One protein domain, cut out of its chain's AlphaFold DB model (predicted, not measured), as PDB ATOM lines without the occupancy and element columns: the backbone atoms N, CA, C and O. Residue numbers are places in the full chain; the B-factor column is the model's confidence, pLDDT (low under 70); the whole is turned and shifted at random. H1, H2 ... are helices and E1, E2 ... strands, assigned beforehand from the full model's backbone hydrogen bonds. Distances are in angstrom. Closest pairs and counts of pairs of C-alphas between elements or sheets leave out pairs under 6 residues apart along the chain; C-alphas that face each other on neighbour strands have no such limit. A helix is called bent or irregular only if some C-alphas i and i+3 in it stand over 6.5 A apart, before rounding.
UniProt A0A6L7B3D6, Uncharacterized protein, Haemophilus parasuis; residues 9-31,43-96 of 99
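Overview. This is residues 9 to 31 and 43 to 96 of the 99 residues of an uncharacterized protein of Haemophilus parasuis (UniProt A0A6L7B3D6). A strongly twisted wall of five strands has one helix, H1, packed over its E5 and E3 side, making two layers. The sheet's order is E2, E1, E4, E5, E3, all antiparallel. The 77 printed residues, class mixed, run E1, E2, E3, H1, E4, E5. The whole is compact, with a radius of gyration of the C-alphas of 12.4 A and spans of 33 by 27 by 23 A.

Along the chain. E1, residues 9 to 16, 20.7 A, begins at C-alpha (-14.410, -11.474, 33.560). E2 is residues 21 to 28, E4 79 to 83, E3 45 to 52. E5, 88 to 95, ends at (-14.382, -5.994, 51.542). H1, 53 to 68, 23.7 A, is irregular: C-alphas 54 and 57 are 7.5 A apart.

Arrangement. Within hydrogen-bond range, each 2.8 A, are N 11 and O 25 in hairpin E1 and E2, N 12 and O 79 of E1 and E4, N 82 and O 90 in hairpin E4 and E5, and N 49 and O 91 of E5 and E3. H1 is on the sheet, height 8.5 A; its closest C-alphas with E5 are Cys 53 and Val 89, 6.0 A. In H1, 10 of 12 O i to N i+4 pairs are within range. E3, H1, E4 form a split strand-helix-strand unit, E5 between the two strands, its crossover right-handed.

Size, cuts and confidence. Residues 32 to 42 are cut out; C-alphas 31 and 43 are 22.9 A apart. Of the links printed whole, none is long. No printed residue is under 70 pLDDT.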
ATOM      1  N   TYR A   9     -14.733 -11.577  32.154       96.12
ATOM      2  CA  TYR A   9     -14.410 -11.474  33.560       96.12
ATOM      3  C   TYR A   9     -13.365 -12.512  33.940       96.12
ATOM      4  O   TYR A   9     -13.480 -13.665  33.529       96.12
ATOM      5  N   GLY A  10     -12.375 -12.104  34.728       97.00
ATOM      6  CA  GLY A  10     -11.558 -13.021  35.518       97.00
ATOM      7  C   GLY A  10     -12.153 -13.073  36.916       97.00
ATOM      8  O   GLY A  10     -12.258 -12.032  37.555       97.00
ATOM      9  N   VAL A  11     -12.611 -14.232  37.374       97.12
ATOM     10  CA  VAL A  11     -13.319 -14.364  38.654       97.12
ATOM     11  C   VAL A  11     -12.518 -15.261  39.577       97.12
ATOM     12  O   VAL A  11     -12.198 -16.392  39.220       97.12
ATOM     13  N   TYR A  12     -12.222 -14.751  40.766       96.88
ATOM     14  CA  TYR A  12     -11.478 -15.420  41.823       96.88
ATOM     15  C   TYR A  12     -12.441 -15.746  42.957       96.88
ATOM     16  O   TYR A  12     -13.062 -14.844  43.523       96.88
ATOM     17  N   PHE A  13     -12.584 -17.023  43.288       95.06
ATOM     18  CA  PHE A  13     -13.585 -17.488  44.246       95.06
ATOM     19  C   PHE A  13     -13.095 -18.733  44.985       95.06
ATOM     20  O   PHE A  13     -12.001 -19.233  44.726       95.06
ATOM     21  N   ASN A  14     -13.897 -19.214  45.940       94.56
ATOM     22  CA  ASN A  14     -13.565 -20.383  46.760       94.56
ATOM     23  C   ASN A  14     -12.182 -20.248  47.430       94.56
ATOM     24  O   ASN A  14     -11.338 -21.146  47.380       94.56
ATOM     25  N   TYR A  15     -11.920 -19.077  48.015       94.56
ATOM     26  CA  TYR A  15     -10.647 -18.802  48.668       94.56
ATOM     27  C   TYR A  15     -10.407 -19.746  49.849       94.56
ATOM     28  O   TYR A  15     -11.258 -19.953  50.711       94.56
ATOM     29  N   GLN A  16      -9.183 -20.255  49.929       95.62
ATOM     30  CA  GLN A  16      -8.701 -21.140  50.981       95.62
ATOM     31  C   GLN A  16      -7.386 -20.605  51.549       95.62
ATOM     32  O   GLN A  16      -6.723 -19.736  50.969       95.62
ATOM     33  N   ASN A  17      -6.980 -21.133  52.705       93.50
ATOM     34  CA  ASN A  17      -5.698 -20.803  53.336       93.50
ATOM     35  C   ASN A  17      -5.473 -19.288  53.497       93.50
ATOM     36  O   ASN A  17      -4.370 -18.787  53.258       93.50
ATOM     37  N   ASN A  18      -6.529 -18.564  53.885       87.69
ATOM     38  CA  ASN A  18      -6.528 -17.108  54.040       87.69
ATOM     39  C   ASN A  18      -6.079 -16.365  52.762       87.69
ATOM     40  O   ASN A  18      -5.196 -15.506  52.797       87.69
ATOM     41  N   GLY A  19      -6.639 -16.753  51.614       88.00
ATOM     42  CA  GLY A  19      -6.390 -16.102  50.328       88.00
ATOM     43  C   GLY A  19      -5.116 -16.551  49.605       88.00
ATOM     44  O   GLY A  19      -4.743 -15.941  48.605       88.00
ATOM     45  N   LYS A  20      -4.429 -17.594  50.094       89.69
ATOM     46  CA  LYS A  20      -3.226 -18.162  49.448       89.69
ATOM     47  C   LYS A  20      -3.547 -19.183  48.357       89.69
ATOM     48  O   LYS A  20      -2.680 -19.479  47.543       89.69
ATOM     49  N   ALA A  21      -4.755 -19.733  48.376       94.56
ATOM     50  CA  ALA A  21      -5.282 -20.621  47.352       94.56
ATOM     51  C   ALA A  21      -6.701 -20.171  46.991       94.56
ATOM     52  O   ALA A  21      -7.401 -19.619  47.843       94.56
ATOM     53  N   TYR A  22      -7.087 -20.360  45.736       96.62
ATOM     54  CA  TYR A  22      -8.383 -19.967  45.189       96.62
ATOM     55  C   TYR A  22      -8.633 -20.696  43.873       96.62
ATOM     56  O   TYR A  22      -7.684 -21.113  43.203       96.62
ATOM     57  N   ASP A  23      -9.902 -20.773  43.493       96.62
ATOM     58  CA  ASP A  23     -10.314 -21.151  42.149       96.62
ATOM     59  C   ASP A  23     -10.383 -19.905  41.259       96.62
ATOM     60  O   ASP A  23     -10.617 -18.785  41.728       96.62
ATOM     61  N   PHE A  24     -10.163 -20.101  39.960       96.25
ATOM     62  CA  PHE A  24     -10.225 -19.043  38.958       96.25
ATOM     63  C   PHE A  24     -11.078 -19.481  37.771       96.25
ATOM     64  O   PHE A  24     -10.907 -20.584  37.250       96.25
ATOM     65  N   ALA A  25     -11.965 -18.601  37.315       95.25
ATOM     66  CA  ALA A  25     -12.786 -18.820  36.132       95.25
ATOM     67  C   ALA A  25     -12.731 -17.621  35.187       95.25
ATOM     68  O   ALA A  25     -12.674 -16.467  35.614       95.25
ATOM     69  N   ILE A  26     -12.821 -17.908  33.888       94.31
ATOM     70  CA  ILE A  26     -13.115 -16.903  32.869       94.31
ATOM     71  C   ILE A  26     -14.621 -16.944  32.623       94.31
ATOM     72  O   ILE A  26     -15.156 -17.985  32.243       94.31
ATOM     73  N   ALA A  27     -15.299 -15.821  32.842       93.88
ATOM     74  CA  ALA A  27     -16.752 -15.735  32.769       93.88
ATOM     75  C   ALA A  27     -17.225 -14.614  31.834       93.88
ATOM     76  O   ALA A  27     -16.479 -13.703  31.467       93.88
ATOM     77  N   THR A  28     -18.498 -14.687  31.456       92.81
ATOM     78  CA  THR A  28     -19.216 -13.646  30.713       92.81
ATOM     79  C   THR A  28     -20.606 -13.478  31.314       92.81
ATOM     80  O   THR A  28     -21.107 -14.402  31.944       92.81
ATOM     81  N   GLU A  29     -21.265 -12.355  31.048       89.06
ATOM     82  CA  GLU A  29     -22.676 -12.139  31.427       89.06
ATOM     83  C   GLU A  29     -23.667 -12.966  30.586       89.06
ATOM     84  O   GLU A  29     -24.866 -12.965  30.850       89.06
ATOM     85  N   ILE A  30     -23.191 -13.661  29.548       88.94
ATOM     86  CA  ILE A  30     -24.037 -14.492  28.693       88.94
ATOM     87  C   ILE A  30     -24.287 -15.822  29.397       88.94
ATOM     88  O   ILE A  30     -23.353 -16.590  29.641       88.94
ATOM     89  N   VAL A  31     -25.564 -16.098  29.668       86.69
ATOM     90  CA  VAL A  31     -26.022 -17.384  30.199       86.69
ATOM     91  C   VAL A  31     -25.602 -18.506  29.252       86.69
ATOM     92  O   VAL A  31     -25.802 -18.427  28.039       86.69
ATOM     93  N   LEU A  43     -25.148  -7.412  49.717       71.81
ATOM     94  CA  LEU A  43     -24.418  -7.825  50.924       71.81
ATOM     95  C   LEU A  43     -22.901  -7.604  50.852       71.81
ATOM     96  O   LEU A  43     -22.230  -7.640  51.889       71.81
ATOM     97  N   ILE A  44     -22.344  -7.360  49.661       81.44
ATOM     98  CA  ILE A  44     -20.893  -7.306  49.449       81.44
ATOM     99  C   ILE A  44     -20.458  -5.908  49.004       81.44
ATOM    100  O   ILE A  44     -20.777  -5.439  47.914       81.44
ATOM    101  N   TRP A  45     -19.650  -5.257  49.837       90.75
ATOM    102  CA  TRP A  45     -18.983  -4.009  49.479       90.75
ATOM    103  C   TRP A  45     -17.722  -4.305  48.673       90.75
ATOM    104  O   TRP A  45     -16.932  -5.161  49.063       90.75
ATOM    105  N   TYR A  46     -17.497  -3.561  47.593       93.75
ATOM    106  CA  TYR A  46     -16.305  -3.703  46.758       93.75
ATOM    107  C   TYR A  46     -15.470  -2.423  46.743       93.75
ATOM    108  O   TYR A  46     -15.988  -1.334  46.488       93.75
ATOM    109  N   GLU A  47     -14.154  -2.559  46.916       95.69
ATOM    110  CA  GLU A  47     -13.202  -1.529  46.491       95.69
ATOM    111  C   GLU A  47     -12.841  -1.766  45.023       95.69
ATOM    112  O   GLU A  47     -12.466  -2.871  44.628       95.69
ATOM    113  N   LYS A  48     -12.956  -0.716  44.204       97.25
ATOM    114  CA  LYS A  48     -12.671  -0.774  42.769       97.25
ATOM    115  C   LYS A  48     -11.326  -0.133  42.452       97.25
ATOM    116  O   LYS A  48     -11.119   1.050  42.720       97.25
ATOM    117  N   PHE A  49     -10.473  -0.873  41.754       98.25
ATOM    118  CA  PHE A  49      -9.201  -0.408  41.214       98.25
ATOM    119  C   PHE A  49      -9.280  -0.378  39.689       98.25
ATOM    120  O   PHE A  49      -9.478  -1.405  39.045       98.25
ATOM    121  N   THR A  50      -9.125   0.801  39.089       98.19
ATOM    122  CA  THR A  50      -9.127   0.947  37.627       98.19
ATOM    123  C   THR A  50      -7.696   0.969  37.109       98.19
ATOM    124  O   THR A  50      -6.884   1.760  37.582       98.19
ATOM    125  N   THR A  51      -7.395   0.142  36.110       98.25
ATOM    126  CA  THR A  51      -6.059   0.022  35.519       98.25
ATOM    127  C   THR A  51      -6.124  -0.287  34.017       98.25
ATOM    128  O   THR A  51      -7.194  -0.292  33.397       98.25
ATOM    129  N   LYS A  52      -4.964  -0.515  33.400       97.50
ATOM    130  CA  LYS A  52      -4.819  -1.028  32.032       97.50
ATOM    131  C   LYS A  52      -4.321  -2.468  32.074       97.50
ATOM    132  O   LYS A  52      -3.588  -2.832  32.984       97.50
ATOM    133  N   CYS A  53      -4.660  -3.264  31.060       94.12
ATOM    134  CA  CYS A  53      -4.291  -4.685  31.002       94.12
ATOM    135  C   CYS A  53      -2.779  -4.925  31.214       94.12
ATOM    136  O   CYS A  53      -2.393  -5.783  32.000       94.12
ATOM    137  N   GLY A  54      -1.919  -4.092  30.614       94.94
ATOM    138  CA  GLY A  54      -0.461  -4.183  30.787       94.94
ATOM    139  C   GLY A  54       0.070  -3.841  32.189       94.94
ATOM    140  O   GLY A  54       1.216  -4.152  32.476       94.94
ATOM    141  N   LEU A  55      -0.745  -3.229  33.056       97.75
ATOM    142  CA  LEU A  55      -0.400  -2.852  34.436       97.75
ATOM    143  C   LEU A  55      -1.179  -3.676  35.476       97.75
ATOM    144  O   LEU A  55      -1.149  -3.382  36.673       97.75
ATOM    145  N   LEU A  56      -1.917  -4.696  35.031       97.50
ATOM    146  CA  LEU A  56      -2.788  -5.490  35.895       97.50
ATOM    147  C   LEU A  56      -1.990  -6.265  36.953       97.50
ATOM    148  O   LEU A  56      -2.390  -6.300  38.114       97.50
ATOM    149  N   GLY A  57      -0.827  -6.807  36.577       97.69
ATOM    150  CA  GLY A  57       0.080  -7.484  37.510       97.69
ATOM    151  C   GLY A  57       0.544  -6.568  38.645       97.69
ATOM    152  O   GLY A  57       0.422  -6.930  39.816       97.69
ATOM    153  N   ASP A  58       0.994  -5.356  38.313       98.31
ATOM    154  CA  ASP A  58       1.429  -4.355  39.299       98.31
ATOM    155  C   ASP A  58       0.267  -3.920  40.201       98.31
ATOM    156  O   ASP A  58       0.410  -3.807  41.418       98.31
ATOM    157  N   THR A  59      -0.924  -3.761  39.617       98.44
ATOM    158  CA  THR A  59      -2.148  -3.415  40.357       98.44
ATOM    159  C   THR A  59      -2.474  -4.479  41.413       98.44
ATOM    160  O   THR A  59      -2.760  -4.141  42.563       98.44
ATOM    161  N   TRP A  60      -2.367  -5.768  41.075       97.81
ATOM    162  CA  TRP A  60      -2.545  -6.856  42.043       97.81
ATOM    163  C   TRP A  60      -1.472  -6.878  43.130       97.81
ATOM    164  O   TRP A  60      -1.794  -7.105  44.300       97.81
ATOM    165  N   GLN A  61      -0.208  -6.623  42.783       97.62
ATOM    166  CA  GLN A  61       0.860  -6.525  43.783       97.62
ATOM    167  C   GLN A  61       0.576  -5.412  44.797       97.62
ATOM    168  O   GLN A  61       0.750  -5.613  46.004       97.62
ATOM    169  N   ASP A  62       0.079  -4.271  44.327       97.88
ATOM    170  CA  ASP A  62      -0.316  -3.148  45.167       97.88
ATOM    171  C   ASP A  62      -1.508  -3.488  46.074       97.88
ATOM    172  O   ASP A  62      -1.458  -3.204  47.273       97.88
ATOM    173  N   ILE A  63      -2.538  -4.161  45.551       97.19
ATOM    174  CA  ILE A  63      -3.689  -4.657  46.332       97.19
ATOM    175  C   ILE A  63      -3.219  -5.602  47.448       97.19
ATOM    176  O   ILE A  63      -3.593  -5.443  48.614       97.19
ATOM    177  N   ILE A  64      -2.341  -6.555  47.126       94.62
ATOM    178  CA  ILE A  64      -1.767  -7.488  48.106       94.62
ATOM    179  C   ILE A  64      -0.945  -6.730  49.158       94.62
ATOM    180  O   ILE A  64      -1.035  -7.036  50.351       94.62
ATOM    181  N   ARG A  65      -0.153  -5.731  48.746       96.44
ATOM    182  CA  ARG A  65       0.636  -4.891  49.659       96.44
ATOM    183  C   ARG A  65      -0.264  -4.108  50.615       96.44
ATOM    184  O   ARG A  65      -0.014  -4.153  51.819       96.44
ATOM    185  N   LYS A  66      -1.332  -3.472  50.116       95.94
ATOM    186  CA  LYS A  66      -2.341  -2.792  50.948       95.94
ATOM    187  C   LYS A  66      -2.960  -3.747  51.972       95.94
ATOM    188  O   LYS A  66      -3.094  -3.380  53.138       95.94
ATOM    189  N   GLY A  67      -3.263  -4.982  51.565       93.00
ATOM    190  CA  GLY A  67      -3.770  -6.021  52.464       93.00
ATOM    191  C   GLY A  67      -2.799  -6.356  53.600       93.00
ATOM    192  O   GLY A  67      -3.182  -6.351  54.766       93.00
ATOM    193  N   LYS A  68      -1.511  -6.555  53.285       92.00
ATOM    194  CA  LYS A  68      -0.459  -6.809  54.293       92.00
ATOM    195  C   LYS A  68      -0.259  -5.642  55.264       92.00
ATOM    196  O   LYS A  68       0.107  -5.868  56.410       92.00
ATOM    197  N   GLN A  69      -0.489  -4.410  54.810       95.06
ATOM    198  CA  GLN A  69      -0.402  -3.200  55.632       95.06
ATOM    199  C   GLN A  69      -1.666  -2.949  56.472       95.06
ATOM    200  O   GLN A  69      -1.700  -1.995  57.243       95.06
ATOM    201  N   GLY A  70      -2.711  -3.770  56.323       91.81
ATOM    202  CA  GLY A  70      -3.993  -3.579  57.002       91.81
ATOM    203  C   GLY A  70      -4.842  -2.435  56.437       91.81
ATOM    204  O   GLY A  70      -5.874  -2.114  57.017       91.81
ATOM    205  N   LEU A  71      -4.434  -1.848  55.306       93.31
ATOM    206  CA  LEU A  71      -5.147  -0.765  54.617       93.31
ATOM    207  C   LEU A  71      -6.321  -1.273  53.772       93.31
ATOM    208  O   LEU A  71      -7.138  -0.480  53.324       93.31
ATOM    209  N   LEU A  72      -6.382  -2.584  53.533       94.25
ATOM    210  CA  LEU A  72      -7.428  -3.244  52.764       94.25
ATOM    211  C   LEU A  72      -7.804  -4.560  53.449       94.25
ATOM    212  O   LEU A  72      -7.001  -5.494  53.484       94.25
ATOM    213  N   ARG A  73      -9.021  -4.652  53.990       93.44
ATOM    214  CA  ARG A  73      -9.540  -5.888  54.592       93.44
ATOM    215  C   ARG A  73     -10.428  -6.617  53.597       93.44
ATOM    216  O   ARG A  73     -11.609  -6.312  53.470       93.44
ATOM    217  N   ARG A  74      -9.834  -7.570  52.883       93.88
ATOM    218  CA  ARG A  74     -10.535  -8.385  51.886       93.88
ATOM    219  C   ARG A  74     -11.511  -9.345  52.567       93.88
ATOM    220  O   ARG A  74     -11.138  -9.985  53.545       93.88
ATOM    221  N   ALA A  75     -12.716  -9.478  52.017       93.50
ATOM    222  CA  ALA A  75     -13.696 -10.477  52.440       93.50
ATOM    223  C   ALA A  75     -13.269 -11.901  52.063       93.50
ATOM    224  O   ALA A  75     -13.664 -12.848  52.735       93.50
ATOM    225  N   LEU A  76     -12.466 -12.039  50.996       93.50
ATOM    226  CA  LEU A  76     -12.062 -13.327  50.421       93.50
ATOM    227  C   LEU A  76     -13.271 -14.202  50.034       93.50
ATOM    228  O   LEU A  76     -13.243 -15.417  50.195       93.50
ATOM    229  N   THR A  77     -14.334 -13.576  49.525       93.12
ATOM    230  CA  THR A  77     -15.519 -14.257  48.990       93.12
ATOM    231  C   THR A  77     -15.378 -14.435  47.480       93.12
ATOM    232  O   THR A  77     -14.942 -15.490  47.019       93.12
ATOM    233  N   VAL A  78     -15.683 -13.388  46.720       94.25
ATOM    234  CA  VAL A  78     -15.503 -13.318  45.272       94.25
ATOM    235  C   VAL A  78     -14.821 -11.998  44.953       94.25
ATOM    236  O   VAL A  78     -15.329 -10.944  45.312       94.25
ATOM    237  N   ASP A  79     -13.683 -12.059  44.273       96.25
ATOM    238  CA  ASP A  79     -13.063 -10.890  43.650       96.25
ATOM    239  C   ASP A  79     -13.111 -11.080  42.140       96.25
ATOM    240  O   ASP A  79     -13.061 -12.213  41.653       96.25
ATOM    241  N   PHE A  80     -13.195 -10.000  41.372       97.06
ATOM    242  CA  PHE A  80     -13.255 -10.143  39.924       97.06
ATOM    243  C   PHE A  80     -12.649  -8.974  39.164       97.06
ATOM    244  O   PHE A  80     -12.639  -7.825  39.593       97.06
ATOM    245  N   GLU A  81     -12.166  -9.291  37.977       98.06
ATOM    246  CA  GLU A  81     -11.660  -8.361  36.988       98.06
ATOM    247  C   GLU A  81     -12.704  -8.222  35.890       98.06
ATOM    248  O   GLU A  81     -13.203  -9.217  35.373       98.06
ATOM    249  N   LYS A  82     -13.014  -6.990  35.495       96.75
ATOM    250  CA  LYS A  82     -13.888  -6.677  34.367       96.75
ATOM    251  C   LYS A  82     -13.060  -6.081  33.242       96.75
ATOM    252  O   LYS A  82     -12.519  -4.980  33.377       96.75
ATOM    253  N   TYR A  83     -13.007  -6.779  32.114       95.62
ATOM    254  CA  TYR A  83     -12.224  -6.361  30.955       95.62
ATOM    255  C   TYR A  83     -13.063  -5.535  29.973       95.62
ATOM    256  O   TYR A  83     -14.227  -5.835  29.677       95.62
ATOM    257  N   TYR A  84     -12.468  -4.453  29.475       93.38
ATOM    258  CA  TYR A  84     -13.057  -3.549  28.493       93.38
ATOM    259  C   TYR A  84     -12.330  -3.697  27.143       93.38
ATOM    260  O   TYR A  84     -11.111  -3.893  27.132       93.38
ATOM    261  N   PRO A  85     -13.029  -3.542  26.000       89.56
ATOM    262  CA  PRO A  85     -12.404  -3.625  24.673       89.56
ATOM    263  C   PRO A  85     -11.279  -2.605  24.422       89.56
ATOM    264  O   PRO A  85     -10.415  -2.839  23.587       89.56
ATOM    265  N   ASP A  86     -11.266  -1.488  25.154       90.62
ATOM    266  CA  ASP A  86     -10.246  -0.428  25.082       90.62
ATOM    267  C   ASP A  86      -8.992  -0.718  25.942       90.62
ATOM    268  O   ASP A  86      -8.165   0.166  26.197       90.62
ATOM    269  N   GLY A  87      -8.880  -1.944  26.461       91.19
ATOM    270  CA  GLY A  87      -7.792  -2.381  27.329       91.19
ATOM    271  C   GLY A  87      -7.866  -1.849  28.762       91.19
ATOM    272  O   GLY A  87      -6.927  -2.081  29.532       91.19
ATOM    273  N   LYS A  88      -8.938  -1.134  29.148       96.19
ATOM    274  CA  LYS A  88      -9.226  -0.826  30.556       96.19
ATOM    275  C   LYS A  88      -9.608  -2.112  31.295       96.19
ATOM    276  O   LYS A  88     -10.326  -2.960  30.766       96.19
ATOM    277  N   VAL A  89      -9.149  -2.230  32.534       98.00
ATOM    278  CA  VAL A  89      -9.547  -3.291  33.460       98.00
ATOM    279  C   VAL A  89     -10.007  -2.639  34.753       98.00
ATOM    280  O   VAL A  89      -9.372  -1.708  35.244       98.00
ATOM    281  N   GLU A  90     -11.126  -3.102  35.287       98.31
ATOM    282  CA  GLU A  90     -11.579  -2.743  36.629       98.31
ATOM    283  C   GLU A  90     -11.471  -3.983  37.510       98.31
ATOM    284  O   GLU A  90     -12.063  -5.009  37.191       98.31
ATOM    285  N   VAL A  91     -10.697  -3.899  38.588       98.38
ATOM    286  CA  VAL A  91     -10.551  -4.963  39.583       98.38
ATOM    287  C   VAL A  91     -11.434  -4.614  40.770       98.38
ATOM    288  O   VAL A  91     -11.292  -3.543  41.360       98.38
ATOM    289  N   TYR A  92     -12.352  -5.507  41.098       97.25
ATOM    290  CA  TYR A  92     -13.297  -5.389  42.194       97.25
ATOM    291  C   TYR A  92     -12.863  -6.339  43.302       97.25
ATOM    292  O   TYR A  92     -12.834  -7.555  43.106       97.25
ATOM    293  N   ILE A  93     -12.511  -5.769  44.453       96.94
ATOM    294  CA  ILE A  93     -12.071  -6.514  45.630       96.94
ATOM    295  C   ILE A  93     -13.149  -6.440  46.707       96.94
ATOM    296  O   ILE A  93     -13.432  -5.352  47.211       96.94
ATOM    297  N   ALA A  94     -13.738  -7.578  47.060       94.81
ATOM    298  CA  ALA A  94     -14.734  -7.680  48.112       94.81
ATOM    299  C   ALA A  94     -14.110  -7.321  49.466       94.81
ATOM    300  O   ALA A  94     -13.019  -7.787  49.815       94.81
ATOM    301  N   LEU A  95     -14.810  -6.502  50.244       93.44
ATOM    302  CA  LEU A  95     -14.382  -5.994  51.542       93.44
ATOM    303  C   LEU A  95     -15.149  -6.663  52.672       93.44
ATOM    304  O   LEU A  95     -16.357  -6.885  52.583       93.44
ATOM    305  N   GLN A  96     -14.449  -6.947  53.765       89.00
ATOM    306  CA  GLN A  96     -15.105  -7.367  54.994       89.00
ATOM    307  C   GLN A  96     -15.894  -6.172  55.565       89.00
ATOM    308  O   GLN A  96     -15.300  -5.101  55.723       89.00
TER     309      GLN A  96